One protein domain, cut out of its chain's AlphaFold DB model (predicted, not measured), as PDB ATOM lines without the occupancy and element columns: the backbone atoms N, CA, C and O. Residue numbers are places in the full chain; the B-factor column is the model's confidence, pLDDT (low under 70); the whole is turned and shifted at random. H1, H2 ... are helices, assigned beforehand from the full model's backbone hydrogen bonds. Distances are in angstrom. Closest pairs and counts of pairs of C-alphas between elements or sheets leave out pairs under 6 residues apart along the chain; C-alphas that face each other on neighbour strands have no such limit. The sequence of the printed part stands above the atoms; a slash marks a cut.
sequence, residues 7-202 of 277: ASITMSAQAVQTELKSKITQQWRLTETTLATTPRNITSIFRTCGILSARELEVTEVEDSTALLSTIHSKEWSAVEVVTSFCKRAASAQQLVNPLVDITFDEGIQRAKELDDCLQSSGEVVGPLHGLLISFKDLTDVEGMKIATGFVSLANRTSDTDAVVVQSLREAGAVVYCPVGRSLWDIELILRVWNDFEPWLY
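What this domain is: This is residues 7 to 202 of the 277 residues of the protein "Amidase domain-containing protein" of Exophiala aquamarina CBS 119918 (UniProt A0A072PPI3). Look first for the long helix H6 in the middle: H7 folds back beside its residues 79 to 87 as a helical hairpin, and the short helices H2, H3 and H4 make a row over one side of H6, with H4 crossing it. On the other side of H6 lie long loops with H8 and H9, H9 reaching H5 near the start of H6, while H1 lies out at one end and touches no helix. You will find 196 residues printed, with nine named helices, H1 to H9 in chain order, and no named strand; the class is all helix. The whole is compact, with a radius of gyration of the C-alphas of 17.4 A and spans of 52 by 41 by 31 A.

Where its parts are: Find C-alpha 79 at (62.723, 121.478, 82.576); from there H6 runs 26.2 A to C-alpha 97 at (58.983, 147.404, 82.260). H7, residues 105 to 122, is 25.7 A long. Before H6 come H2, residues 32 to 36, H3, residues 45 to 48, H4, residues 54 to 60, and H5, residues 65 to 73. H1, residues 7 to 22, begins at (74.891, 162.134, 94.203) and is 22.5 A long. Later come H8, residues 164 to 171, and H9, residues 184 to 196, 18.4 A long.

How they stand to each other: Begin at H6, where residues 79 to 87 alone touch H7, opposite ways at a shallow tilt of 15 degrees; the closest C-alphas, of Val 80 and Ala 112, are 4.9 A apart. Residues 81 to 89 alone touch H4, about perpendicular at 86 degrees, with the C-alphas of Glu 56 and Ser 85 closest at 4.9 A. H2 and H3 are close to H6 but not clearly touching, with closest C-alphas Leu 35 and Leu 96 at 6.7 A, and Phe 46 and Arg 89 at 6.9 A. Farther out, residues 185 to 189 of H9 alone touch H5, at a steep tilt of 65 degrees, the same way; the C-alphas of Ser 65 and Asp 186 are closest, at 5.7 A. Residues 193 to 194 of H9 alone touch H8, about perpendicular at 85 degrees, with the C-alphas of Ser 168 and Trp 194 closest at 6.3 A. H1 and H6 are only just apart, at 8.0 A. Every O i to N i+4 pair is within hydrogen-bond range in H1, H2 and H4 to H9; H3 is too short for such a pair.

The domain as a whole: The C-alphas farthest apart are those of Ala 7 and Gly 123, 56.3 A. The printed part has no cut. The long links are residues 123 to 163, between H7 and H8, and residues 172 to 183, between H8 and H9. The mean pLDDT of the printed part is 93.2; look for values under 70 at residue 7 and residues 178 to 180.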
ATOM      1  N   ALA A   7      74.007 162.618  95.261       68.19
ATOM      2  CA  ALA A   7      74.891 162.134  94.203       68.19
ATOM      3  C   ALA A   7      75.313 160.664  94.413       68.19
ATOM      4  O   ALA A   7      75.273 159.874  93.470       68.19
ATOM      5  N   SER A   8      75.623 160.264  95.652       79.12
ATOM      6  CA  SER A   8      76.024 158.889  95.990       79.12
ATOM      7  C   SER A   8      74.892 157.871  95.804       79.12
ATOM      8  O   SER A   8      75.121 156.752  95.338       79.12
ATOM      9  N   ILE A   9      73.653 158.281  96.094       83.69
ATOM     10  CA  ILE A   9      72.449 157.457  95.917       83.69
ATOM     11  C   ILE A   9      72.199 157.210  94.428       83.69
ATOM     12  O   ILE A   9      71.981 156.074  94.010       83.69
ATOM     13  N   THR A  10      72.281 158.266  93.615       86.81
ATOM     14  CA  THR A  10      72.061 158.177  92.165       86.81
ATOM     15  C   THR A  10      73.110 157.291  91.496       86.81
ATOM     16  O   THR A  10      72.758 156.425  90.697       86.81
ATOM     17  N   MET A  11      74.385 157.451  91.861       88.12
ATOM     18  CA  MET A  11      75.466 156.598  91.356       88.12
ATOM     19  C   MET A  11      75.254 155.125  91.719       88.12
ATOM     20  O   MET A  11      75.414 154.254  90.867       88.12
ATOM     21  N   SER A  12      74.845 154.843  92.959       87.75
ATOM     22  CA  SER A  12      74.577 153.473  93.413       87.75
ATOM     23  C   SER A  12      73.413 152.844  92.643       87.75
ATOM     24  O   SER A  12      73.524 151.722  92.156       87.75
ATOM     25  N   ALA A  13      72.321 153.587  92.446       88.38
ATOM     26  CA  ALA A  13      71.186 153.124  91.649       88.38
ATOM     27  C   ALA A  13      71.572 152.861  90.180       88.38
ATOM     28  O   ALA A  13      71.179 151.844  89.608       88.38
ATOM     29  N   GLN A  14      72.376 153.739  89.570       91.06
ATOM     30  CA  GLN A  14      72.883 153.547  88.206       91.06
ATOM     31  C   GLN A  14      73.796 152.323  88.088       91.06
ATOM     32  O   GLN A  14      73.707 151.597  87.094       91.06
ATOM     33  N   ALA A  15      74.639 152.069  89.091       92.19
ATOM     34  CA  ALA A  15      75.506 150.895  89.127       92.19
ATOM     35  C   ALA A  15      74.684 149.597  89.146       92.19
ATOM     36  O   ALA A  15      74.907 148.735  88.298       92.19
ATOM     37  N   VAL A  16      73.664 149.507  90.010       91.50
ATOM     38  CA  VAL A  16      72.738 148.357  90.063       91.50
ATOM     39  C   VAL A  16      72.029 148.150  88.727       91.50
ATOM     40  O   VAL A  16      71.972 147.038  88.213       91.50
ATOM     41  N   GLN A  17      71.508 149.221  88.127       91.31
ATOM     42  CA  GLN A  17      70.819 149.138  86.837       91.31
ATOM     43  C   GLN A  17      71.756 148.702  85.702       91.31
ATOM     44  O   GLN A  17      71.347 147.964  84.805       91.31
ATOM     45  N   THR A  18      73.014 149.142  85.730       94.00
ATOM     46  CA  THR A  18      74.033 148.735  84.754       94.00
ATOM     47  C   THR A  18      74.383 147.259  84.915       94.00
ATOM     48  O   THR A  18      74.429 146.532  83.922       94.00
ATOM     49  N   GLU A  19      74.555 146.798  86.153       93.44
ATOM     50  CA  GLU A  19      74.795 145.392  86.470       93.44
ATOM     51  C   GLU A  19      73.635 144.510  85.994       93.44
ATOM     52  O   GLU A  19      73.858 143.584  85.218       93.44
ATOM     53  N   LEU A  20      72.390 144.847  86.345       91.94
ATOM     54  CA  LEU A  20      71.194 144.119  85.904       91.94
ATOM     55  C   LEU A  20      71.109 143.991  84.379       91.94
ATOM     56  O   LEU A  20      70.861 142.908  83.853       91.94
ATOM     57  N   LYS A  21      71.359 145.079  83.644       92.50
ATOM     58  CA  LYS A  21      71.375 145.056  82.172       92.50
ATOM     59  C   LYS A  21      72.492 144.169  81.620       92.50
ATOM     60  O   LYS A  21      72.312 143.537  80.577       92.50
ATOM     61  N   SER A  22      73.636 144.115  82.302       94.75
ATOM     62  CA  SER A  22      74.761 143.268  81.894       94.75
ATOM     63  C   SER A  22      74.447 141.774  82.019       94.75
ATOM     64  O   SER A  22      74.909 141.006  81.180       94.75
ATOM     65  N   LYS A  23      73.586 141.391  82.974       94.25
ATOM     66  CA  LYS A  23      73.133 140.009  83.195       94.25
ATOM     67  C   LYS A  23      72.189 139.479  82.105       94.25
ATOM     68  O   LYS A  23      71.962 138.278  82.022       94.25
ATOM     69  N   ILE A  24      71.647 140.343  81.240       95.38
ATOM     70  CA  ILE A  24      70.873 139.907  80.070       95.38
ATOM     71  C   ILE A  24      71.829 139.592  78.920       95.38
ATOM     72  O   ILE A  24      72.469 140.498  78.364       95.38
ATOM     73  N   THR A  25      71.874 138.318  78.520       94.00
ATOM     74  CA  THR A  25      72.662 137.835  77.380       94.00
ATOM     75  C   THR A  25      72.321 138.598  76.103       94.00
ATOM     76  O   THR A  25      71.157 138.894  75.833       94.00
ATOM     77  N   GLN A  26      73.326 138.862  75.264       94.19
ATOM     78  CA  GLN A  26      73.171 139.644  74.031       94.19
ATOM     79  C   GLN A  26      72.051 139.126  73.114       94.19
ATOM     80  O   GLN A  26      71.329 139.920  72.522       94.19
ATOM     81  N   GLN A  27      71.879 137.805  73.035       95.62
ATOM     82  CA  GLN A  27      70.861 137.153  72.205       95.62
ATOM     83  C   GLN A  27      69.414 137.367  72.693       95.62
ATOM     84  O   GLN A  27      68.479 137.096  71.949       95.62
ATOM     85  N   TRP A  28      69.217 137.833  73.932       96.50
ATOM     86  CA  TRP A  28      67.898 138.137  74.510       96.50
ATOM     87  C   TRP A  28      67.628 139.644  74.589       96.50
ATOM     88  O   TRP A  28      66.628 140.072  75.171       96.50
ATOM     89  N   ARG A  29      68.518 140.475  74.032       96.94
ATOM     90  CA  ARG A  29      68.354 141.930  74.035       96.94
ATOM     91  C   ARG A  29      67.411 142.374  72.925       96.94
ATOM     92  O   ARG A  29      67.556 141.975  71.773       96.94
ATOM     93  N   LEU A  30      66.457 143.225  73.287       97.06
ATOM     94  CA  LEU A  30      65.535 143.846  72.346       97.06
ATOM     95  C   LEU A  30      66.268 144.875  71.484       97.06
ATOM     96  O   LEU A  30      67.246 145.494  71.907       97.06
ATOM     97  N   THR A  31      65.764 145.084  70.270       96.00
ATOM     98  CA  THR A  31      66.296 146.122  69.383       96.00
ATOM     99  C   THR A  31      65.984 147.518  69.921       96.00
ATOM    100  O   THR A  31      64.955 147.731  70.570       96.00
ATOM    101  N   GLU A  32      66.825 148.500  69.591       94.56
ATOM    102  CA  GLU A  32      66.585 149.904  69.953       94.56
ATOM    103  C   GLU A  32      65.234 150.408  69.429       94.56
ATOM    104  O   GLU A  32      64.526 151.134  70.124       94.56
ATOM    105  N   THR A  33      64.831 149.963  68.235       94.12
ATOM    106  CA  THR A  33      63.533 150.302  67.642       94.12
ATOM    107  C   THR A  33      62.368 149.792  68.487       94.12
ATOM    108  O   THR A  33      61.419 150.539  68.729       94.12
ATOM    109  N   THR A  34      62.434 148.549  68.974       94.25
ATOM    110  CA  THR A  34      61.407 147.987  69.864       94.25
ATOM    111  C   THR A  34      61.312 148.789  71.159       94.25
ATOM    112  O   THR A  34      60.216 149.155  71.571       94.25
ATOM    113  N   LEU A  35      62.453 149.121  71.768       94.12
ATOM    114  CA  LEU A  35      62.490 149.869  73.027       94.12
ATOM    115  C   LEU A  35      61.930 151.289  72.870       94.12
ATOM    116  O   LEU A  35      61.118 151.722  73.688       94.12
ATOM    117  N   ALA A  36      62.293 151.986  71.790       92.81
ATOM    118  CA  ALA A  36      61.835 153.346  71.505       92.81
ATOM    119  C   ALA A  36      60.327 153.444  71.213       92.81
ATOM    120  O   ALA A  36      59.746 154.521  71.341       92.81
ATOM    121  N   THR A  37      59.686 152.338  70.823       91.25
ATOM    122  CA  THR A  37      58.270 152.300  70.422       91.25
ATOM    123  C   THR A  37      57.373 151.574  71.424       91.25
ATOM    124  O   THR A  37      56.236 151.242  71.097       91.25
ATOM    125  N   THR A  38      57.856 151.351  72.652       91.69
ATOM    126  CA  THR A  38      57.154 150.570  73.681       91.69
ATOM    127  C   THR A  38      55.770 151.165  74.015       91.69
ATOM    128  O   THR A  38      55.691 152.244  74.609       91.69
ATOM    129  N   PRO A  39      54.657 150.485  73.673       90.69
ATOM    130  CA  PRO A  39      53.311 150.900  74.058       90.69
ATOM    131  C   PRO A  39      53.041 150.659  75.550       90.69
ATOM    132  O   PRO A  39      53.740 149.904  76.220       90.69
ATOM    133  N   ARG A  40      51.938 151.223  76.063       89.56
ATOM    134  CA  ARG A  40      51.491 150.989  77.451       89.56
ATOM    135  C   ARG A  40      51.188 149.510  77.743       89.56
ATOM    136  O   ARG A  40      51.411 149.060  78.860       89.56
ATOM    137  N   ASN A  41      50.664 148.764  76.766       90.94
ATOM    138  CA  ASN A  41      50.444 147.320  76.876       90.94
ATOM    139  C   ASN A  41      51.492 146.575  76.049       90.94
ATOM    140  O   ASN A  41      51.444 146.600  74.822       90.94
ATOM    141  N   ILE A  42      52.398 145.881  76.733       93.38
ATOM    142  CA  ILE A  42      53.538 145.198  76.113       93.38
ATOM    143  C   ILE A  42      53.252 143.752  75.687       93.38
ATOM    144  O   ILE A  42      54.121 143.096  75.123       93.38
ATOM    145  N   THR A  43      52.053 143.227  75.944       92.06
ATOM    146  CA  THR A  43      51.749 141.790  75.806       92.06
ATOM    147  C   THR A  43      51.957 141.275  74.380       92.06
ATOM    148  O   THR A  43      52.405 140.148  74.181       92.06
ATOM    149  N   SER A  44      51.661 142.094  73.367       94.31
ATOM    150  CA  SER A  44      51.863 141.720  71.963       94.31
ATOM    151  C   SER A  44      53.340 141.663  71.564       94.31
ATOM    152  O   SER A  44      53.685 140.903  70.661       94.31
ATOM    153  N   ILE A  45      54.217 142.405  72.252       95.81
ATOM    154  CA  ILE A  45      55.645 142.508  71.920       95.81
ATOM    155  C   ILE A  45      56.340 141.157  72.068       95.81
ATOM    156  O   ILE A  45      57.202 140.826  71.257       95.81
ATOM    157  N   PHE A  46      55.938 140.329  73.037       95.69
ATOM    158  CA  PHE A  46      56.541 139.005  73.229       95.69
ATOM    159  C   PHE A  46      56.448 138.125  71.975       95.69
ATOM    160  O   PHE A  46      57.372 137.367  71.707       95.69
ATOM    161  N   ARG A  47      55.392 138.283  71.163       96.44
ATOM    162  CA  ARG A  47      55.196 137.534  69.909       96.44
ATOM    163  C   ARG A  47      55.889 138.161  68.697       96.44
ATOM    164  O   ARG A  47      56.083 137.478  67.699       96.44
ATOM    165  N   THR A  48      56.243 139.446  68.754       95.12
ATOM    166  CA  THR A  48      56.762 140.202  67.598       95.12
ATOM    167  C   THR A  48      58.221 140.631  67.733       95.12
ATOM    168  O   THR A  48      58.839 140.992  66.737       95.12
ATOM    169  N   CYS A  49      58.798 140.575  68.936       94.31
ATOM    170  CA  CYS A  49      60.171 141.013  69.198       94.31
ATOM    171  C   CYS A  49      61.260 140.092  68.628       94.31
ATOM    172  O   CYS A  49      62.421 140.489  68.594       94.31
ATOM    173  N   GLY A  50      60.905 138.873  68.213       94.75
ATOM    174  CA  GLY A  50      61.838 137.906  67.627       94.75
ATOM    175  C   GLY A  50      62.761 137.191  68.623       94.75
ATOM    176  O   GLY A  50      63.624 136.438  68.186       94.75
ATOM    177  N   ILE A  51      62.593 137.397  69.937       97.31
ATOM    178  CA  ILE A  51      63.399 136.726  70.975       97.31
ATOM    179  C   ILE A  51      62.905 135.301  71.260       97.31
ATOM    180  O   ILE A  51      63.713 134.397  71.478       97.31
ATOM    181  N   LEU A  52      61.583 135.107  71.277       97.75
ATOM    182  CA  LEU A  52      60.956 133.812  71.522       97.75
ATOM    183  C   LEU A  52      60.625 133.125  70.197       97.75
ATOM    184  O   LEU A  52      60.015 133.722  69.311       97.75
ATOM    185  N   SER A  53      60.995 131.852  70.082       97.88
ATOM    186  CA  SER A  53      60.516 130.976  69.014       97.88
ATOM    187  C   SER A  53      59.032 130.626  69.201       97.88
ATOM    188  O   SER A  53      58.468 130.810  70.278       97.88
ATOM    189  N   ALA A  54      58.394 130.067  68.166       97.62
ATOM    190  CA  ALA A  54      57.005 129.603  68.253       97.62
ATOM    191  C   ALA A  54      56.794 128.596  69.398       97.62
ATOM    192  O   ALA A  54      55.791 128.658  70.101       97.62
ATOM    193  N   ARG A  55      57.785 127.727  69.619       97.12
ATOM    194  CA  ARG A  55      57.780 126.748  70.701       97.12
ATOM    195  C   ARG A  55      57.877 127.400  72.080       97.12
ATOM    196  O   ARG A  55      57.130 127.070  72.986       97.12
ATOM    197  N   GLU A  56      58.752 128.382  72.235       97.56
ATOM    198  CA  GLU A  56      58.911 129.088  73.513       97.56
ATOM    199  C   GLU A  56      57.692 129.963  73.830       97.56
ATOM    200  O   GLU A  56      57.350 130.157  74.997       97.56
ATOM    201  N   LEU A  57      57.008 130.478  72.802       97.38
ATOM    202  CA  LEU A  57      55.714 131.142  72.952       97.38
ATOM    203  C   LEU A  57      54.644 130.173  73.451       97.38
ATOM    204  O   LEU A  57      53.962 130.516  74.407       97.38
ATOM    205  N   GLU A  58      54.540 128.982  72.857       96.62
ATOM    206  CA  GLU A  58      53.632 127.922  73.315       96.62
ATOM    207  C   GLU A  58      53.882 127.588  74.792       96.62
ATOM    208  O   GLU A  58      52.970 127.684  75.609       96.62
ATOM    209  N   VAL A  59      55.138 127.316  75.154       95.81
ATOM    210  CA  VAL A  59      55.546 127.003  76.531       95.81
ATOM    211  C   VAL A  59      55.149 128.101  77.518       95.81
ATOM    212  O   VAL A  59      54.646 127.832  78.605       95.81
ATOM    213  N   THR A  60      55.361 129.365  77.155       94.50
ATOM    214  CA  THR A  60      55.124 130.508  78.051       94.50
ATOM    215  C   THR A  60      53.686 131.038  78.025       94.50
ATOM    216  O   THR A  60      53.379 132.026  78.703       94.50
ATOM    217  N   GLU A  61      52.813 130.417  77.229       93.62
ATOM    218  CA  GLU A  61      51.386 130.743  77.091       93.62
ATOM    219  C   GLU A  61      50.465 129.616  77.569       93.62
ATOM    220  O   GLU A  61      49.248 129.745  77.447       93.62
ATOM    221  N   VAL A  62      51.029 128.563  78.173       92.69
ATOM    222  CA  VAL A  62      50.266 127.557  78.921       92.69
ATOM    223  C   VAL A  62      49.443 128.226  80.027       92.69
ATOM    224  O   VAL A  62      49.875 129.200  80.651       92.69
ATOM    225  N   GLU A  63      48.232 127.710  80.233       86.44
ATOM    226  CA  GLU A  63      47.201 128.307  81.086       86.44
ATOM    227  C   GLU A  63      47.600 128.360  82.567       86.44
ATOM    228  O   GLU A  63      47.456 129.408  83.206       86.44
ATOM    229  N   ASP A  64      48.150 127.264  83.094       90.94
ATOM    230  CA  ASP A  64      48.583 127.154  84.484       90.94
ATOM    231  C   ASP A  64      49.788 126.215  84.675       90.94
ATOM    232  O   ASP A  64      50.217 125.477  83.784       90.94
ATOM    233  N   SER A  65      50.359 126.264  85.875       93.12
ATOM    234  CA  SER A  65      51.549 125.510  86.271       93.12
ATOM    235  C   SER A  65      51.295 124.014  86.405       93.12
ATOM    236  O   SER A  65      52.239 123.236  86.302       93.12
ATOM    237  N   THR A  66      50.050 123.583  86.632       93.62
ATOM    238  CA  THR A  66      49.726 122.154  86.724       93.62
ATOM    239  C   THR A  66      49.844 121.488  85.355       93.62
ATOM    240  O   THR A  66      50.399 120.393  85.253       93.62
ATOM    241  N   ALA A  67      49.441 122.190  84.291       94.25
ATOM    242  CA  ALA A  67      49.653 121.753  82.917       94.25
ATOM    243  C   ALA A  67      51.148 121.709  82.552       94.25
ATOM    244  O   ALA A  67      51.600 120.715  81.985       94.25
ATOM    245  N   LEU A  68      51.935 122.725  82.938       95.06
ATOM    246  CA  LEU A  68      53.396 122.720  82.743       95.06
ATOM    247  C   LEU A  68      54.077 121.550  83.460       95.06
ATOM    248  O   LEU A  68      54.912 120.861  82.882       95.06
ATOM    249  N   LEU A  69      53.711 121.293  84.715       96.50
ATOM    250  CA  LEU A  69      54.248 120.155  85.458       96.50
ATOM    251  C   LEU A  69      53.890 118.829  84.788       96.50
ATOM    252  O   LEU A  69      54.731 117.939  84.715       96.50
ATOM    253  N   SER A  70      52.675 118.700  84.252       96.25
ATOM    254  CA  SER A  70      52.268 117.492  83.536       96.25
ATOM    255  C   SER A  70      53.138 117.219  82.305       96.25
ATOM    256  O   SER A  70      53.470 116.057  82.073       96.25
ATOM    257  N   THR A  71      53.509 118.242  81.525       96.94
ATOM    258  CA  THR A  71      54.362 118.065  80.331       96.94
ATOM    259  C   THR A  71      55.818 117.779  80.696       96.94
ATOM    260  O   THR A  71      56.471 116.981  80.020       96.94
ATOM    261  N   ILE A  72      56.318 118.363  81.791       97.25
ATOM    262  CA  ILE A  72      57.663 118.079  82.313       97.25
ATOM    263  C   ILE A  72      57.735 116.649  82.861       97.25
ATOM    264  O   ILE A  72      58.605 115.867  82.480       97.25
ATOM    265  N   HIS A  73      56.792 116.262  83.724       97.19
ATOM    266  CA  HIS A  73      56.777 114.941  84.360       97.19
ATOM    267  C   HIS A  73      56.595 113.804  83.346       97.19
ATOM    268  O   HIS A  73      57.140 112.715  83.533       97.19
ATOM    269  N   SER A  74      55.856 114.044  82.256       96.50
ATOM    270  CA  SER A  74      55.693 113.082  81.160       96.50
ATOM    271  C   SER A  74      56.900 113.014  80.214       96.50
ATOM    272  O   SER A  74      56.910 112.166  79.320       96.50
ATOM    273  N   LYS A  75      57.921 113.863  80.417       96.25
ATOM    274  CA  LYS A  75      59.095 114.034  79.544       96.25
ATOM    275  C   LYS A  75      58.740 114.513  78.137       96.25
ATOM    276  O   LYS A  75      59.536 114.344  77.214       96.25
ATOM    277  N   GLU A  76      57.551 115.082  77.954       96.81
ATOM    278  CA  GLU A  76      57.193 115.715  76.691       96.81
ATOM    279  C   GLU A  76      58.077 116.944  76.480       96.81
ATOM    280  O   GLU A  76      58.611 117.150  75.391       96.81
ATOM    281  N   TRP A  77      58.206 117.770  77.523       97.69
ATOM    282  CA  TRP A  77      59.019 118.986  77.543       97.69
ATOM    283  C   TRP A  77      60.084 118.820  78.624       97.69
ATOM    284  O   TRP A  77      59.817 118.213  79.660       97.69
ATOM    285  N   SER A  78      61.287 119.344  78.409       98.19
ATOM    286  CA  SER A  78      62.321 119.294  79.451       98.19
ATOM    287  C   SER A  78      62.210 120.502  80.388       98.19
ATOM    288  O   SER A  78      61.766 121.580  79.981       98.19
ATOM    289  N   ALA A  79      62.646 120.363  81.639       97.81
ATOM    290  CA  ALA A  79      62.723 121.478  82.576       97.81
ATOM    291  C   ALA A  79      63.618 122.601  82.024       97.81
ATOM    292  O   ALA A  79      63.265 123.776  82.134       97.81
ATOM    293  N   VAL A  80      64.744 122.269  81.377       98.19
ATOM    294  CA  VAL A  80      65.623 123.251  80.713       98.19
ATOM    295  C   VAL A  80      64.888 124.027  79.623       98.19
ATOM    296  O   VAL A  80      65.031 125.251  79.556       98.19
ATOM    297  N   GLU A  81      64.104 123.354  78.777       97.88
ATOM    298  CA  GLU A  81      63.301 124.004  77.735       97.88
ATOM    299  C   GLU A  81      62.305 124.990  78.356       97.88
ATOM    300  O   GLU A  81      62.247 126.160  77.954       97.88
ATOM    301  N   VAL A  82      61.570 124.544  79.380       97.00
ATOM    302  CA  VAL A  82      60.571 125.366  80.066       97.00
ATOM    303  C   VAL A  82      61.220 126.579  80.723       97.00
ATOM    304  O   VAL A  82      60.874 127.718  80.403       97.00
ATOM    305  N   VAL A  83      62.218 126.366  81.580       97.00
ATOM    306  CA  VAL A  83      62.896 127.444  82.310       97.00
ATOM    307  C   VAL A  83      63.545 128.442  81.352       97.00
ATOM    308  O   VAL A  83      63.340 129.646  81.503       97.00
ATOM    309  N   THR A  84      64.239 127.977  80.308       97.06
ATOM    310  CA  THR A  84      64.873 128.868  79.319       97.06
ATOM    311  C   THR A  84      63.843 129.738  78.592       97.06
ATOM    312  O   THR A  84      64.074 130.936  78.394       97.06
ATOM    313  N   SER A  85      62.685 129.171  78.236       96.81
ATOM    314  CA  SER A  85      61.594 129.904  77.578       96.81
ATOM    315  C   SER A  85      61.089 131.061  78.445       96.81
ATOM    316  O   SER A  85      60.930 132.193  77.973       96.81
ATOM    317  N   PHE A  86      60.889 130.806  79.740       96.38
ATOM    318  CA  PHE A  86      60.466 131.832  80.688       96.38
ATOM    319  C   PHE A  86      61.573 132.851  80.988       96.38
ATOM    320  O   PHE A  86      61.271 134.044  81.025       96.38
ATOM    321  N   CYS A  87      62.846 132.448  81.090       96.06
ATOM    322  CA  CYS A  87      63.976 133.375  81.232       96.06
ATOM    323  C   CYS A  87      64.055 134.363  80.057       96.06
ATOM    324  O   CYS A  87      64.211 135.566  80.268       96.06
ATOM    325  N   LYS A  88      63.852 133.899  78.816       96.75
ATOM    326  CA  LYS A  88      63.771 134.765  77.623       96.75
ATOM    327  C   LYS A  88      62.626 135.774  77.703       96.75
ATOM    328  O   LYS A  88      62.806 136.964  77.412       96.75
ATOM    329  N   ARG A  89      61.437 135.318  78.116       95.88
ATOM    330  CA  ARG A  89      60.269 136.190  78.318       95.88
ATOM    331  C   ARG A  89      60.530 137.220  79.421       95.88
ATOM    332  O   ARG A  89      60.251 138.402  79.225       95.88
ATOM    333  N   ALA A  90      61.120 136.798  80.537       95.38
ATOM    334  CA  ALA A  90      61.476 137.652  81.665       95.38
ATOM    335  C   ALA A  90      62.557 138.680  81.298       95.38
ATOM    336  O   ALA A  90      62.417 139.851  81.636       95.38
ATOM    337  N   ALA A  91      63.574 138.294  80.522       96.06
ATOM    338  CA  ALA A  91      64.583 139.209  79.991       96.06
ATOM    339  C   ALA A  91      63.961 140.285  79.085       96.06
ATOM    340  O   ALA A  91      64.331 141.460  79.155       96.06
ATOM    341  N   SER A  92      62.985 139.904  78.257       96.19
ATOM    342  CA  SER A  92      62.238 140.847  77.415       96.19
ATOM    343  C   SER A  92      61.403 141.806  78.275       96.19
ATOM    344  O   SER A  92      61.446 143.017  78.077       96.19
ATOM    345  N   ALA A  93      60.701 141.286  79.287       95.19
ATOM    346  CA  ALA A  93      59.928 142.093  80.230       95.19
ATOM    347  C   ALA A  93      60.816 143.050  81.043       95.19
ATOM    348  O   ALA A  93      60.445 144.207  81.229       95.19
ATOM    349  N   GLN A  94      62.011 142.618  81.458       95.50
ATOM    350  CA  GLN A  94      62.985 143.465  82.148       95.50
ATOM    351  C   GLN A  94      63.356 144.702  81.347       95.50
ATOM    352  O   GLN A  94      63.416 145.800  81.893       95.50
ATOM    353  N   GLN A  95      63.554 144.548  80.044       96.12
ATOM    354  CA  GLN A  95      63.926 145.662  79.181       96.12
ATOM    355  C   GLN A  95      62.756 146.619  78.906       96.12
ATOM    356  O   GLN A  95      62.990 147.796  78.646       96.12
ATOM    357  N   LEU A  96      61.513 146.131  78.975       95.62
ATOM    358  CA  LEU A  96      60.306 146.906  78.667       95.62
ATOM    359  C   LEU A  96      59.709 147.612  79.892       95.62
ATOM    360  O   LEU A  96      59.244 148.743  79.779       95.62
ATOM    361  N   VAL A  97      59.680 146.937  81.046       94.12
ATOM    362  CA  VAL A  97      58.983 147.404  82.260       94.12
ATOM    363  C   VAL A  97      59.775 147.208  83.559       94.12
ATOM    364  O   VAL A  97      59.273 147.569  84.617       94.12
ATOM    365  N   ASN A  98      61.006 146.685  83.495       93.06
ATOM    366  CA  ASN A  98      61.938 146.576  84.628       93.06
ATOM    367  C   ASN A  98      61.351 145.928  85.913       93.06
ATOM    368  O   ASN A  98      61.422 146.553  86.975       93.06
ATOM    369  N   PRO A  99      60.740 144.718  85.867       91.88
ATOM    370  CA  PRO A  99      60.100 144.132  87.043       91.88
ATOM    371  C   PRO A  99      61.050 143.335  87.956       91.88
ATOM    372  O   PRO A  99      60.653 142.990  89.065       91.88
ATOM    373  N   LEU A 100      62.273 143.015  87.519       92.06
ATOM    374  CA  LEU A 100      63.236 142.209  88.274       92.06
ATOM    375  C   LEU A 100      64.255 143.103  88.989       92.06
ATOM    376  O   LEU A 100      64.875 143.976  88.376       92.06
ATOM    377  N   VAL A 101      64.443 142.846  90.285       90.31
ATOM    378  CA  VAL A 101      65.467 143.504  91.120       90.31
ATOM    379  C   VAL A 101      66.820 142.801  91.006       90.31
ATOM    380  O   VAL A 101      67.857 143.447  91.133       90.31
ATOM    381  N   ASP A 102      66.811 141.502  90.705       91.31
ATOM    382  CA  ASP A 102      68.002 140.713  90.413       91.31
ATOM    383  C   ASP A 102      67.721 139.685  89.307       91.31
ATOM    384  O   ASP A 102      66.565 139.339  89.051       91.31
ATOM    385  N   ILE A 103      68.772 139.225  88.627       92.31
ATOM    386  CA  ILE A 103      68.710 138.231  87.547       92.31
ATOM    387  C   ILE A 103      69.717 137.115  87.834       92.31
ATOM    388  O   ILE A 103      70.894 137.385  88.069       92.31
ATOM    389  N   THR A 104      69.245 135.875  87.766       91.44
ATOM    390  CA  THR A 104      69.998 134.635  88.044       91.44
ATOM    391  C   THR A 104      69.549 133.520  87.089       91.44
ATOM    392  O   THR A 104      69.214 132.396  87.466       91.44
ATOM    393  N   PHE A 105      69.428 133.871  85.801       93.69
ATOM    394  CA  PHE A 105      68.927 132.957  84.769       93.69
ATOM    395  C   PHE A 105      69.850 131.758  84.546       93.69
ATOM    396  O   PHE A 105      69.352 130.658  84.319       93.69
ATOM    397  N   ASP A 106      71.165 131.954  84.632       93.81
ATOM    398  CA  ASP A 106      72.142 130.887  84.423       93.81
ATOM    399  C   ASP A 106      72.033 129.826  85.528       93.81
ATOM    400  O   ASP A 106      71.986 128.631  85.236       93.81
ATOM    401  N   GLU A 107      71.890 130.252  86.785       93.69
ATOM    402  CA  GLU A 107      71.653 129.372  87.930       93.69
ATOM    403  C   GLU A 107      70.329 128.612  87.791       93.69
ATOM    404  O   GLU A 107      70.264 127.411  88.063       93.69
ATOM    405  N   GLY A 108      69.278 129.280  87.305       94.06
ATOM    406  CA  GLY A 108      67.992 128.635  87.050       94.06
ATOM    407  C   GLY A 108      68.045 127.581  85.952       94.06
ATOM    408  O   GLY A 108      67.526 126.479  86.137       94.06
ATOM    409  N   ILE A 109      68.710 127.873  84.835       96.56
ATOM    410  CA  ILE A 109      68.893 126.915  83.738       96.56
ATOM    411  C   ILE A 109      69.766 125.740  84.188       96.56
ATOM    412  O   ILE A 109      69.468 124.591  83.862       96.56
ATOM    413  N   GLN A 110      70.809 126.004  84.978       97.00
ATOM    414  CA  GLN A 110      71.656 124.956  85.538       97.00
ATOM    415  C   GLN A 110      70.860 124.032  86.469       97.00
ATOM    416  O   GLN A 110      70.937 122.812  86.327       97.00
ATOM    417  N   ARG A 111      70.023 124.587  87.352       96.44
ATOM    418  CA  ARG A 111      69.142 123.784  88.209       96.44
ATOM    419  C   ARG A 111      68.143 122.960  87.397       96.44
ATOM    420  O   ARG A 111      67.913 121.796  87.706       96.44
ATOM    421  N   ALA A 112      67.566 123.540  86.348       97.75
ATOM    422  CA  ALA A 112      66.659 122.828  85.452       97.75
ATOM    423  C   ALA A 112      67.343 121.624  84.784       97.75
ATOM    424  O   ALA A 112      66.750 120.555  84.672       97.75
ATOM    425  N   LYS A 113      68.619 121.771  84.410       98.31
ATOM    426  CA  LYS A 113      69.418 120.688  83.831       98.31
ATOM    427  C   LYS A 113      69.650 119.544  84.813       98.31
ATOM    428  O   LYS A 113      69.494 118.389  84.443       98.31
ATOM    429  N   GLU A 114      69.972 119.851  86.067       98.00
ATOM    430  CA  GLU A 114      70.128 118.831  87.115       98.00
ATOM    431  C   GLU A 114      68.841 118.028  87.339       98.00
ATOM    432  O   GLU A 114      68.889 116.823  87.591       98.00
ATOM    433  N   LEU A 115      67.691 118.699  87.254       98.19
ATOM    434  CA  LEU A 115      66.377 118.078  87.379       98.19
ATOM    435  C   LEU A 115      66.097 117.147  86.189       98.19
ATOM    436  O   LEU A 115      65.767 115.982  86.412       98.19
ATOM    437  N   ASP A 116      66.343 117.609  84.960       98.50
ATOM    438  CA  ASP A 116      66.247 116.783  83.748       98.50
ATOM    439  C   ASP A 116      67.168 115.546  83.826       98.50
ATOM    440  O   ASP A 116      66.721 114.423  83.575       98.50
ATOM    441  N   ASP A 117      68.429 115.716  84.245       98.12
ATOM    442  CA  ASP A 117      69.405 114.626  84.402       98.12
ATOM    443  C   ASP A 117      68.952 113.605  85.470       98.12
ATOM    444  O   ASP A 117      69.076 112.385  85.293       98.12
ATOM    445  N   CYS A 118      68.381 114.082  86.581       97.31
ATOM    446  CA  CYS A 118      67.811 113.239  87.633       97.31
ATOM    447  C   CYS A 118      66.619 112.421  87.115       97.31
ATOM    448  O   CYS A 118      66.580 111.201  87.291       97.31
ATOM    449  N   LEU A 119      65.688 113.064  86.410       97.31
ATOM    450  CA  LEU A 119      64.506 112.421  85.839       97.31
ATOM    451  C   LEU A 119      64.863 111.438  84.707       97.31
ATOM    452  O   LEU A 119      64.201 110.407  84.517       97.31
ATOM    453  N   GLN A 120      65.922 111.721  83.949       96.75
ATOM    454  CA  GLN A 120      66.443 110.817  82.926       96.75
ATOM    455  C   GLN A 120      67.091 109.571  83.542       96.75
ATOM    456  O   GLN A 120      66.854 108.467  83.053       96.75
ATOM    457  N   SER A 121      67.898 109.745  84.591       97.00
ATOM    458  CA  SER A 121      68.678 108.661  85.204       97.00
ATOM    459  C   SER A 121      67.868 107.773  86.149       97.00
ATOM    460  O   SER A 121      68.027 106.554  86.114       97.00
ATOM    461  N   SER A 122      66.998 108.357  86.973       96.44
ATOM    462  CA  SER A 122      66.181 107.625  87.952       96.44
ATOM    463  C   SER A 122      64.822 107.190  87.400       96.44
ATOM    464  O   SER A 122      64.268 106.189  87.844       96.44
ATOM    465  N   GLY A 123      64.283 107.928  86.423       95.38
ATOM    466  CA  GLY A 123      62.896 107.779  85.982       95.38
ATOM    467  C   GLY A 123      61.870 108.450  86.901       95.38
ATOM    468  O   GLY A 123      60.687 108.427  86.571       95.38
ATOM    469  N   GLU A 124      62.309 109.070  87.998       95.69
ATOM    470  CA  GLU A 124      61.458 109.692  89.010       95.69
ATOM    471  C   GLU A 124      61.690 111.206  89.078       95.69
ATOM    472  O   GLU A 124      62.778 111.715  88.805       95.69
ATOM    473  N   VAL A 125      60.641 111.941  89.439       97.44
ATOM    474  CA  VAL A 125      60.733 113.380  89.708       97.44
ATOM    475  C   VAL A 125      61.238 113.608  91.132       97.44
ATOM    476  O   VAL A 125      60.861 112.890  92.052       97.44
ATOM    477  N   VAL A 126      62.052 114.647  91.328       96.38
ATOM    478  CA  VAL A 126      62.554 115.055  92.662       96.38
ATOM    479  C   VAL A 126      61.418 115.404  93.630       96.38
ATOM    480  O   VAL A 126      61.531 115.162  94.826       96.38
ATOM    481  N   GLY A 127      60.322 115.967  93.123       96.69
ATOM    482  CA  GLY A 127      59.183 116.372  93.933       96.69
ATOM    483  C   GLY A 127      58.036 116.928  93.085       96.69
ATOM    484  O   GLY A 127      58.123 116.937  91.856       96.69
ATOM    485  N   PRO A 128      56.947 117.396  93.720       96.75
ATOM    486  CA  PRO A 128      55.732 117.810  93.018       96.75
ATOM    487  C   PRO A 128      55.897 119.068  92.156       96.75
ATOM    488  O   PRO A 128      55.034 119.333  91.326       96.75
ATOM    489  N   LEU A 129      56.969 119.842  92.350       97.12
ATOM    490  CA  LEU A 129      57.269 121.064  91.601       97.12
ATOM    491  C   LEU A 129      58.469 120.895  90.662       97.12
ATOM    492  O   LEU A 129      59.080 121.888  90.272       97.12
ATOM    493  N   HIS A 130      58.833 119.657  90.324       97.81
ATOM    494  CA  HIS A 130      60.012 119.347  89.523       97.81
ATOM    495  C   HIS A 130      60.054 120.147  88.213       97.81
ATOM    496  O   HIS A 130      59.245 119.951  87.309       97.81
ATOM    497  N   GLY A 131      61.025 121.057  88.119       96.31
ATOM    498  CA  GLY A 131      61.261 121.885  86.936       96.31
ATOM    499  C   GLY A 131      60.365 123.122  86.834       96.31
ATOM    500  O   GLY A 131      60.514 123.897  85.889       96.31
ATOM    501  N   LEU A 132      59.469 123.356  87.798       95.62
ATOM    502  CA  LEU A 132      58.625 124.546  87.815       95.62
ATOM    503  C   LEU A 132      59.407 125.763  88.303       95.62
ATOM    504  O   LEU A 132      59.974 125.763  89.395       95.62
ATOM    505  N   LEU A 133      59.393 126.832  87.514       93.31
ATOM    506  CA  LEU A 133      59.990 128.112  87.888       93.31
ATOM    507  C   LEU A 133      59.127 128.909  88.874       93.31
ATOM    508  O   LEU A 133      57.911 128.971  88.734       93.31
ATOM    509  N   ILE A 134      59.763 129.554  89.852       93.12
ATOM    510  CA  ILE A 134      59.105 130.417  90.843       93.12
ATOM    511  C   ILE A 134      59.940 131.685  91.046       93.12
ATOM    512  O   ILE A 134      61.170 131.635  91.063       93.12
ATOM    513  N   SER A 135      59.280 132.831  91.234       91.88
ATOM    514  CA  SER A 135      59.929 134.073  91.672       91.88
ATOM    515  C   SER A 135      59.411 134.513  93.026       91.88
ATOM    516  O   SER A 135      58.216 134.387  93.300       91.88
ATOM    517  N   PHE A 136      60.269 135.173  93.792       91.88
ATOM    518  CA  PHE A 136      59.884 135.837  95.025       91.88
ATOM    519  C   PHE A 136      59.930 137.352  94.894       91.88
ATOM    520  O   PHE A 136      60.691 137.922  94.112       91.88
ATOM    521  N   LYS A 137      59.094 138.011  95.695       90.62
ATOM    522  CA  LYS A 137      59.188 139.453  95.907       90.62
ATOM    523  C   LYS A 137      60.487 139.763  96.659       90.62
ATOM    524  O   LYS A 137      60.858 138.989  97.538       90.62
ATOM    525  N   ASP A 138      61.094 140.917  96.363       90.19
ATOM    526  CA  ASP A 138      62.297 141.502  97.001       90.19
ATOM    527  C   ASP A 138      62.071 141.869  98.487       90.19
ATOM    528  O   ASP A 138      62.112 143.024  98.901       90.19
ATOM    529  N   LEU A 139      61.694 140.857  99.261       92.06
ATOM    530  CA  LEU A 139      61.399 140.807 100.694       92.06
ATOM    531  C   LEU A 139      61.603 139.380 101.246       92.06
ATOM    532  O   LEU A 139      61.440 139.168 102.441       92.06
ATOM    533  N   THR A 140      61.898 138.402 100.381       92.81
ATOM    534  CA  THR A 140      62.139 137.004 100.751       92.81
ATOM    535  C   THR A 140      63.604 136.693 100.504       92.81
ATOM    536  O   THR A 140      64.095 136.917  99.399       92.81
ATOM    537  N   ASP A 141      64.290 136.196 101.525       93.81
ATOM    538  CA  ASP A 141      65.684 135.788 101.417       93.81
ATOM    539  C   ASP A 141      65.800 134.556 100.497       93.81
ATOM    540  O   ASP A 141      65.183 133.519 100.750       93.81
ATOM    541  N   VAL A 142      66.561 134.698  99.410       94.56
ATOM    542  CA  VAL A 142      66.956 133.614  98.497       94.56
ATOM    543  C   VAL A 142      68.476 133.629  98.433       94.56
ATOM    544  O   VAL A 142      69.059 134.647  98.052       94.56
ATOM    545  N   GLU A 143      69.114 132.531  98.823       94.19
ATOM    546  CA  GLU A 143      70.567 132.409  98.899       94.19
ATOM    547  C   GLU A 143      71.225 132.819  97.574       94.19
ATOM    548  O   GLU A 143      70.830 132.385  96.487       94.19
ATOM    549  N   GLY A 144      72.222 133.698  97.669       92.00
ATOM    550  CA  GLY A 144      72.975 134.211  96.528       92.00
ATOM    551  C   GLY A 144      72.283 135.323  95.732       92.00
ATOM    552  O   GLY A 144      72.930 135.922  94.873       92.00
ATOM    553  N   MET A 145      71.018 135.659  96.017       92.62
ATOM    554  CA  MET A 145      70.307 136.761  95.353       92.62
ATOM    555  C   MET A 145      70.372 138.065  96.145       92.62
ATOM    556  O   MET A 145      70.410 138.080  97.382       92.62
ATOM    557  N   LYS A 146      70.342 139.189  95.422       91.94
ATOM    558  CA  LYS A 146      70.216 140.512  96.032       91.94
ATOM    559  C   LYS A 146      68.833 140.721  96.632       91.94
ATOM    560  O   LYS A 146      67.820 140.365  96.035       91.94
ATOM    561  N   ILE A 147      68.816 141.393  97.780       91.88
ATOM    562  CA  ILE A 147      67.597 141.780  98.485       91.88
ATOM    563  C   ILE A 147      67.700 143.231  98.966       91.88
ATOM    564  O   ILE A 147      68.203 143.538 100.052       91.88
ATOM    565  N   ALA A 148      67.232 144.140  98.114       89.75
ATOM    566  CA  ALA A 148      67.351 145.580  98.312       89.75
ATOM    567  C   ALA A 148      66.176 146.156  99.108       89.75
ATOM    568  O   ALA A 148      66.310 147.199  99.750       89.75
ATOM    569  N   THR A 149      65.013 145.503  99.082       89.88
ATOM    570  CA  THR A 149      63.766 145.955  99.727       89.88
ATOM    571  C   THR A 149      63.361 147.386  99.334       89.88
ATOM    572  O   THR A 149      62.708 148.107 100.086       89.88
ATOM    573  N   GLY A 150      63.781 147.827  98.143       87.31
ATOM    574  CA  GLY A 150      63.579 149.192  97.645       87.31
ATOM    575  C   GLY A 150      64.498 150.273  98.242       87.31
ATOM    576  O   GLY A 150      64.346 151.444  97.892       87.31
ATOM    577  N   PHE A 151      65.468 149.924  99.095       89.81
ATOM    578  CA  PHE A 151      66.409 150.881  99.685       89.81
ATOM    579  C   PHE A 151      67.784 150.816  99.016       89.81
ATOM    580  O   PHE A 151      68.453 149.787  99.020       89.81
ATOM    581  N   VAL A 152      68.274 151.959  98.522       89.00
ATOM    582  CA  VAL A 152      69.607 152.049  97.890       89.00
ATOM    583  C   VAL A 152      70.737 151.693  98.862       89.00
ATOM    584  O   VAL A 152      71.742 151.126  98.451       89.00
ATOM    585  N   SER A 153      70.565 151.942 100.163       88.38
ATOM    586  CA  SER A 153      71.529 151.515 101.188       88.38
ATOM    587  C   SER A 153      71.675 149.992 101.299       88.38
ATOM    588  O   SER A 153      72.664 149.522 101.849       88.38
ATOM    589  N   LEU A 154      70.705 149.231 100.787       90.88
ATOM    590  CA  LEU A 154      70.692 147.768 100.750       90.88
ATOM    591  C   LEU A 154      70.908 147.223  99.328       90.88
ATOM    592  O   LEU A 154      70.812 146.024  99.114       90.88
ATOM    593  N   ALA A 155      71.251 148.076  98.357       89.06
ATOM    594  CA  ALA A 155      71.435 147.703  96.950       89.06
ATOM    595  C   ALA A 155      72.456 146.574  96.709       89.06
ATOM    596  O   ALA A 155      72.377 145.874  95.702       89.06
ATOM    597  N   ASN A 156      73.420 146.421  97.619       89.12
ATOM    598  CA  ASN A 156      74.456 145.387  97.570       89.12
ATOM    599  C   ASN A 156      74.274 144.320  98.657       89.12
ATOM    600  O   ASN A 156      75.195 143.545  98.901       89.12
ATOM    601  N   ARG A 157      73.127 144.296  99.350       92.75
ATOM    602  CA  ARG A 157      72.806 143.215 100.280       92.75
ATOM    603  C   ARG A 157      72.448 141.980  99.459       92.75
ATOM    604  O   ARG A 157      71.488 142.010  98.694       92.75
ATOM    605  N   THR A 158      73.193 140.909  99.676       94.06
ATOM    606  CA  THR A 158      72.899 139.566  99.173       94.06
ATOM    607  C   THR A 158      72.436 138.711 100.344       94.06
ATOM    608  O   THR A 158      72.879 138.939 101.472       94.06
ATOM    609  N   SER A 159      71.514 137.780 100.108       95.06
ATOM    610  CA  SER A 159      71.152 136.808 101.137       95.06
ATOM    611  C   SER A 159      72.168 135.669 101.195       95.06
ATOM    612  O   SER A 159      72.530 135.109 100.161       95.06
ATOM    613  N   ASP A 160      72.570 135.294 102.405       95.69
ATOM    614  CA  ASP A 160      73.463 134.155 102.656       95.69
ATOM    615  C   ASP A 160      72.694 132.842 102.877       95.69
ATOM    616  O   ASP A 160      73.298 131.779 102.974       95.69
ATOM    617  N   THR A 161      71.364 132.907 103.000       94.62
ATOM    618  CA  THR A 161      70.505 131.746 103.268       94.62
ATOM    619  C   THR A 161      69.173 131.864 102.541       94.62
ATOM    620  O   THR A 161      68.682 132.968 102.292       94.62
ATOM    621  N   ASP A 162      68.547 130.726 102.269       95.12
ATOM    622  CA  ASP A 162      67.154 130.664 101.842       95.12
ATOM    623  C   ASP A 162      66.198 130.866 103.032       95.12
ATOM    624  O   ASP A 162      66.422 130.368 104.137       95.12
ATOM    625  N   ALA A 163      65.086 131.565 102.801       93.75
ATOM    626  CA  ALA A 163      63.944 131.539 103.706       93.75
ATOM    627  C   ALA A 163      63.290 130.143 103.713       93.75
ATOM    628  O   ALA A 163      63.318 129.430 102.711       93.75
ATOM    629  N   VAL A 164      62.594 129.785 104.801       92.75
ATOM    630  CA  VAL A 164      61.948 128.461 104.975       92.75
ATOM    631  C   VAL A 164      61.060 128.072 103.784       92.75
ATOM    632  O   VAL A 164      61.090 126.931 103.323       92.75
ATOM    633  N   VAL A 165      60.285 129.019 103.245       93.00
ATOM    634  CA  VAL A 165      59.426 128.780 102.070       93.00
ATOM    635  C   VAL A 165      60.235 128.497 100.802       93.00
ATOM    636  O   VAL A 165      59.851 127.641 100.010       93.00
ATOM    637  N   VAL A 166      61.371 129.173 100.619       94.75
ATOM    638  CA  VAL A 166      62.253 128.979  99.462       94.75
ATOM    639  C   VAL A 166      62.888 127.597  99.530       94.75
ATOM    640  O   VAL A 166      62.817 126.851  98.554       94.75
ATOM    641  N   GLN A 167      63.417 127.232 100.701       94.12
ATOM    642  CA  GLN A 167      63.980 125.911 100.946       94.12
ATOM    643  C   GLN A 167      62.951 124.808 100.649       94.12
ATOM    644  O   GLN A 167      63.224 123.918  99.846       94.12
ATOM    645  N   SER A 168      61.741 124.923 101.208       94.06
ATOM    646  CA  SER A 168      60.653 123.952 101.000       94.06
ATOM    647  C   SER A 168      60.340 123.751  99.510       94.06
ATOM    648  O   SER A 168      60.199 122.632  99.025       94.06
ATOM    649  N   LEU A 169      60.261 124.841  98.740       95.19
ATOM    650  CA  LEU A 169      59.923 124.762  97.319       95.19
ATOM    651  C   LEU A 169      61.088 124.232  96.468       95.19
ATOM    652  O   LEU A 169      60.847 123.487  95.519       95.19
ATOM    653  N   ARG A 170      62.346 124.540  96.814       94.56
ATOM    654  CA  ARG A 170      63.524 123.925  96.173       94.56
ATOM    655  C   ARG A 170      63.585 122.420  96.421       94.56
ATOM    656  O   ARG A 170      63.857 121.667  95.483       94.56
ATOM    657  N   GLU A 171      63.316 121.987  97.652       95.06
ATOM    658  CA  GLU A 171      63.226 120.569  98.027       95.06
ATOM    659  C   GLU A 171      62.091 119.866  97.269       95.06
ATOM    660  O   GLU A 171      62.260 118.739  96.813       95.06
ATOM    661  N   ALA A 172      60.986 120.570  97.003       96.69
ATOM    662  CA  ALA A 172      59.908 120.096  96.135       96.69
ATOM    663  C   ALA A 172      60.274 120.029  94.635       96.69
ATOM    664  O   ALA A 172      59.443 119.608  93.827       96.69
ATOM    665  N   GLY A 173      61.483 120.445  94.244       96.56
ATOM    666  CA  GLY A 173      61.975 120.412  92.866       96.56
ATOM    667  C   GLY A 173      61.797 121.711  92.072       96.56
ATOM    668  O   GLY A 173      62.048 121.699  90.865       96.56
ATOM    669  N   ALA A 174      61.395 122.818  92.707       96.38
ATOM    670  CA  ALA A 174      61.212 124.096  92.023       96.38
ATOM    671  C   ALA A 174      62.542 124.775  91.641       96.38
ATOM    672  O   ALA A 174      63.587 124.596  92.275       96.38
ATOM    673  N   VAL A 175      62.473 125.628  90.619       95.94
ATOM    674  CA  VAL A 175      63.564 126.455  90.091       95.94
ATOM    675  C   VAL A 175      63.310 127.920  90.471       95.94
ATOM    676  O   VAL A 175      62.553 128.638  89.818       95.94
ATOM    677  N   VAL A 176      63.926 128.386  91.557       88.25
ATOM    678  CA  VAL A 176      63.585 129.669  92.206       88.25
ATOM    679  C   VAL A 176      64.305 130.869  91.578       88.25
ATOM    680  O   VAL A 176      65.123 131.508  92.225       88.25
ATOM    681  N   TYR A 177      64.047 131.171  90.302       79.88
ATOM    682  CA  TYR A 177      64.787 132.232  89.597       79.88
ATOM    683  C   TYR A 177      63.982 133.023  88.549       79.88
ATOM    684  O   TYR A 177      64.504 133.959  87.943       79.88
ATOM    685  N   CYS A 178      62.710 132.686  88.306       68.00
ATOM    686  CA  CYS A 178      61.911 133.327  87.255       68.00
ATOM    687  C   CYS A 178      60.410 133.303  87.588       68.00
ATOM    688  O   CYS A 178      59.937 132.317  88.146       68.00
ATOM    689  N   PRO A 179      59.636 134.361  87.266       69.50
ATOM    690  CA  PRO A 179      58.222 134.424  87.628       69.50
ATOM    691  C   PRO A 179      57.342 133.438  86.860       69.50
ATOM    692  O   PRO A 179      57.315 133.448  85.628       69.50
ATOM    693  N   VAL A 180      56.538 132.685  87.612       68.88
ATOM    694  CA  VAL A 180      55.340 131.974  87.150       68.88
ATOM    695  C   VAL A 180      54.213 132.218  88.154       68.88
ATOM    696  O   VAL A 180      54.469 132.439  89.338       68.88
ATOM    697  N   GLY A 181      52.973 132.236  87.673       74.56
ATOM    698  CA  GLY A 181      51.788 132.536  88.477       74.56
ATOM    699  C   GLY A 181      50.808 133.399  87.692       74.56
ATOM    700  O   GLY A 181      51.044 134.589  87.469       74.56
ATOM    701  N   ARG A 182      49.737 132.779  87.204       81.81
ATOM    702  CA  ARG A 182      48.742 133.387  86.308       81.81
ATOM    703  C   ARG A 182      47.312 132.948  86.619       81.81
ATOM    704  O   ARG A 182      46.382 133.605  86.157       81.81
ATOM    705  N   SER A 183      47.138 131.881  87.398       87.69
ATOM    706  CA  SER A 183      45.844 131.277  87.707       87.69
ATOM    707  C   SER A 183      45.647 131.058  89.211       87.69
ATOM    708  O   SER A 183      46.587 131.098  90.008       87.69
ATOM    709  N   LEU A 184      44.399 130.792  89.604       87.19
ATOM    710  CA  LEU A 184      44.078 130.344  90.961       87.19
ATOM    711  C   LEU A 184      44.708 128.975  91.269       87.19
ATOM    712  O   LEU A 184      45.109 128.734  92.405       87.19
ATOM    713  N   TRP A 185      44.841 128.114  90.259       89.88
ATOM    714  CA  TRP A 185      45.426 126.781  90.398       89.88
ATOM    715  C   TRP A 185      46.911 126.831  90.747       89.88
ATOM    716  O   TRP A 185      47.381 125.995  91.512       89.88
ATOM    717  N   ASP A 186      47.632 127.852  90.278       91.50
ATOM    718  CA  ASP A 186      49.020 128.091  90.690       91.50
ATOM    719  C   ASP A 186      49.104 128.393  92.189       91.50
ATOM    720  O   ASP A 186      49.957 127.860  92.895       91.50
ATOM    721  N   ILE A 187      48.191 129.235  92.685       90.38
ATOM    722  CA  ILE A 187      48.131 129.604  94.101       90.38
ATOM    723  C   ILE A 187      47.808 128.369  94.941       90.38
ATOM    724  O   ILE A 187      48.499 128.102  95.920       90.38
ATOM    725  N   GLU A 188      46.791 127.599  94.551       91.50
ATOM    726  CA  GLU A 188      46.437 126.353  95.231       91.50
ATOM    727  C   GLU A 188      47.606 125.361  95.248       91.50
ATOM    728  O   GLU A 188      47.940 124.832  96.308       91.50
ATOM    729  N   LEU A 189      48.261 125.142  94.104       92.75
ATOM    730  CA  LEU A 189      49.402 124.240  93.978       92.75
ATOM    731  C   LEU A 189      50.530 124.625  94.941       92.75
ATOM    732  O   LEU A 189      50.984 123.779  95.711       92.75
ATOM    733  N   ILE A 190      50.974 125.884  94.909       91.88
ATOM    734  CA  ILE A 190      52.086 126.348  95.745       91.88
ATOM    735  C   ILE A 190      51.715 126.305  97.225       91.88
ATOM    736  O   ILE A 190      52.523 125.853  98.037       91.88
ATOM    737  N   LEU A 191      50.499 126.726  97.590       91.25
ATOM    738  CA  LEU A 191      50.049 126.685  98.981       91.25
ATOM    739  C   LEU A 191      49.945 125.254  99.504       91.25
ATOM    740  O   LEU A 191      50.378 125.005 100.626       91.25
ATOM    741  N   ARG A 192      49.414 124.318  98.708       92.50
ATOM    742  CA  ARG A 192      49.329 122.903  99.086       92.50
ATOM    743  C   ARG A 192      50.716 122.303  99.268       92.50
ATOM    744  O   ARG A 192      50.989 121.757 100.329       92.50
ATOM    745  N   VAL A 193      51.603 122.467  98.282       93.75
ATOM    746  CA  VAL A 193      52.968 121.932  98.367       93.75
ATOM    747  C   VAL A 193      53.693 122.510  99.573       93.75
ATOM    748  O   VAL A 193      54.231 121.752 100.364       93.75
ATOM    749  N   TRP A 194      53.674 123.830  99.772       92.44
ATOM    750  CA  TRP A 194      54.341 124.426 100.930       92.44
ATOM    751  C   TRP A 194      53.740 123.956 102.260       92.44
ATOM    752  O   TRP A 194      54.469 123.760 103.227       92.44
ATOM    753  N   ASN A 195      52.426 123.733 102.317       93.12
ATOM    754  CA  ASN A 195      51.770 123.202 103.504       93.12
ATOM    755  C   ASN A 195      52.201 121.765 103.843       93.12
ATOM    756  O   ASN A 195      52.373 121.457 105.023       93.12
ATOM    757  N   ASP A 196      52.420 120.925 102.827       93.44
ATOM    758  CA  ASP A 196      52.877 119.536 102.983       93.44
ATOM    759  C   ASP A 196      54.299 119.438 103.569       93.44
ATOM    760  O   ASP A 196      54.645 118.418 104.159       93.44
ATOM    761  N   PHE A 197      55.096 120.511 103.482       92.50
ATOM    762  CA  PHE A 197      56.402 120.630 104.154       92.50
ATOM    763  C   PHE A 197      56.306 120.963 105.649       92.50
ATOM    764  O   PHE A 197      57.329 121.060 106.323       92.50
ATOM    765  N   GLU A 198      55.094 121.137 106.180       93.75
ATOM    766  CA  GLU A 198      54.846 121.377 107.602       93.75
ATOM    767  C   GLU A 198      55.659 122.568 108.162       93.75
ATOM    768  O   GLU A 198      56.390 122.418 109.145       93.75
ATOM    769  N   PRO A 199      55.539 123.785 107.585       91.12
ATOM    770  CA  PRO A 199      56.403 124.928 107.907       91.12
ATOM    771  C   PRO A 199      56.386 125.332 109.390       91.12
ATOM    772  O   PRO A 199      57.352 125.909 109.883       91.12
ATOM    773  N   TRP A 200      55.327 124.978 110.123       93.38
ATOM    774  CA  TRP A 200      55.212 125.161 111.576       93.38
ATOM    775  C   TRP A 200      56.246 124.371 112.396       93.38
ATOM    776  O   TRP A 200      56.422 124.648 113.579       93.38
ATOM    777  N   LEU A 201      56.929 123.384 111.804       92.88
ATOM    778  CA  LEU A 201      58.054 122.691 112.439       92.88
ATOM    779  C   LEU A 201      59.355 123.508 112.400       92.88
ATOM    780  O   LEU A 201      60.259 123.242 113.191       92.88
ATOM    781  N   TYR A 202      59.434 124.504 111.514       90.06
ATOM    782  CA  TYR A 202      60.607 125.357 111.313       90.06
ATOM    783  C   TYR A 202      60.381 126.784 111.822       90.06
ATOM    784  O   TYR A 202      61.308 127.406 112.335       90.06
TER     785      TYR A 202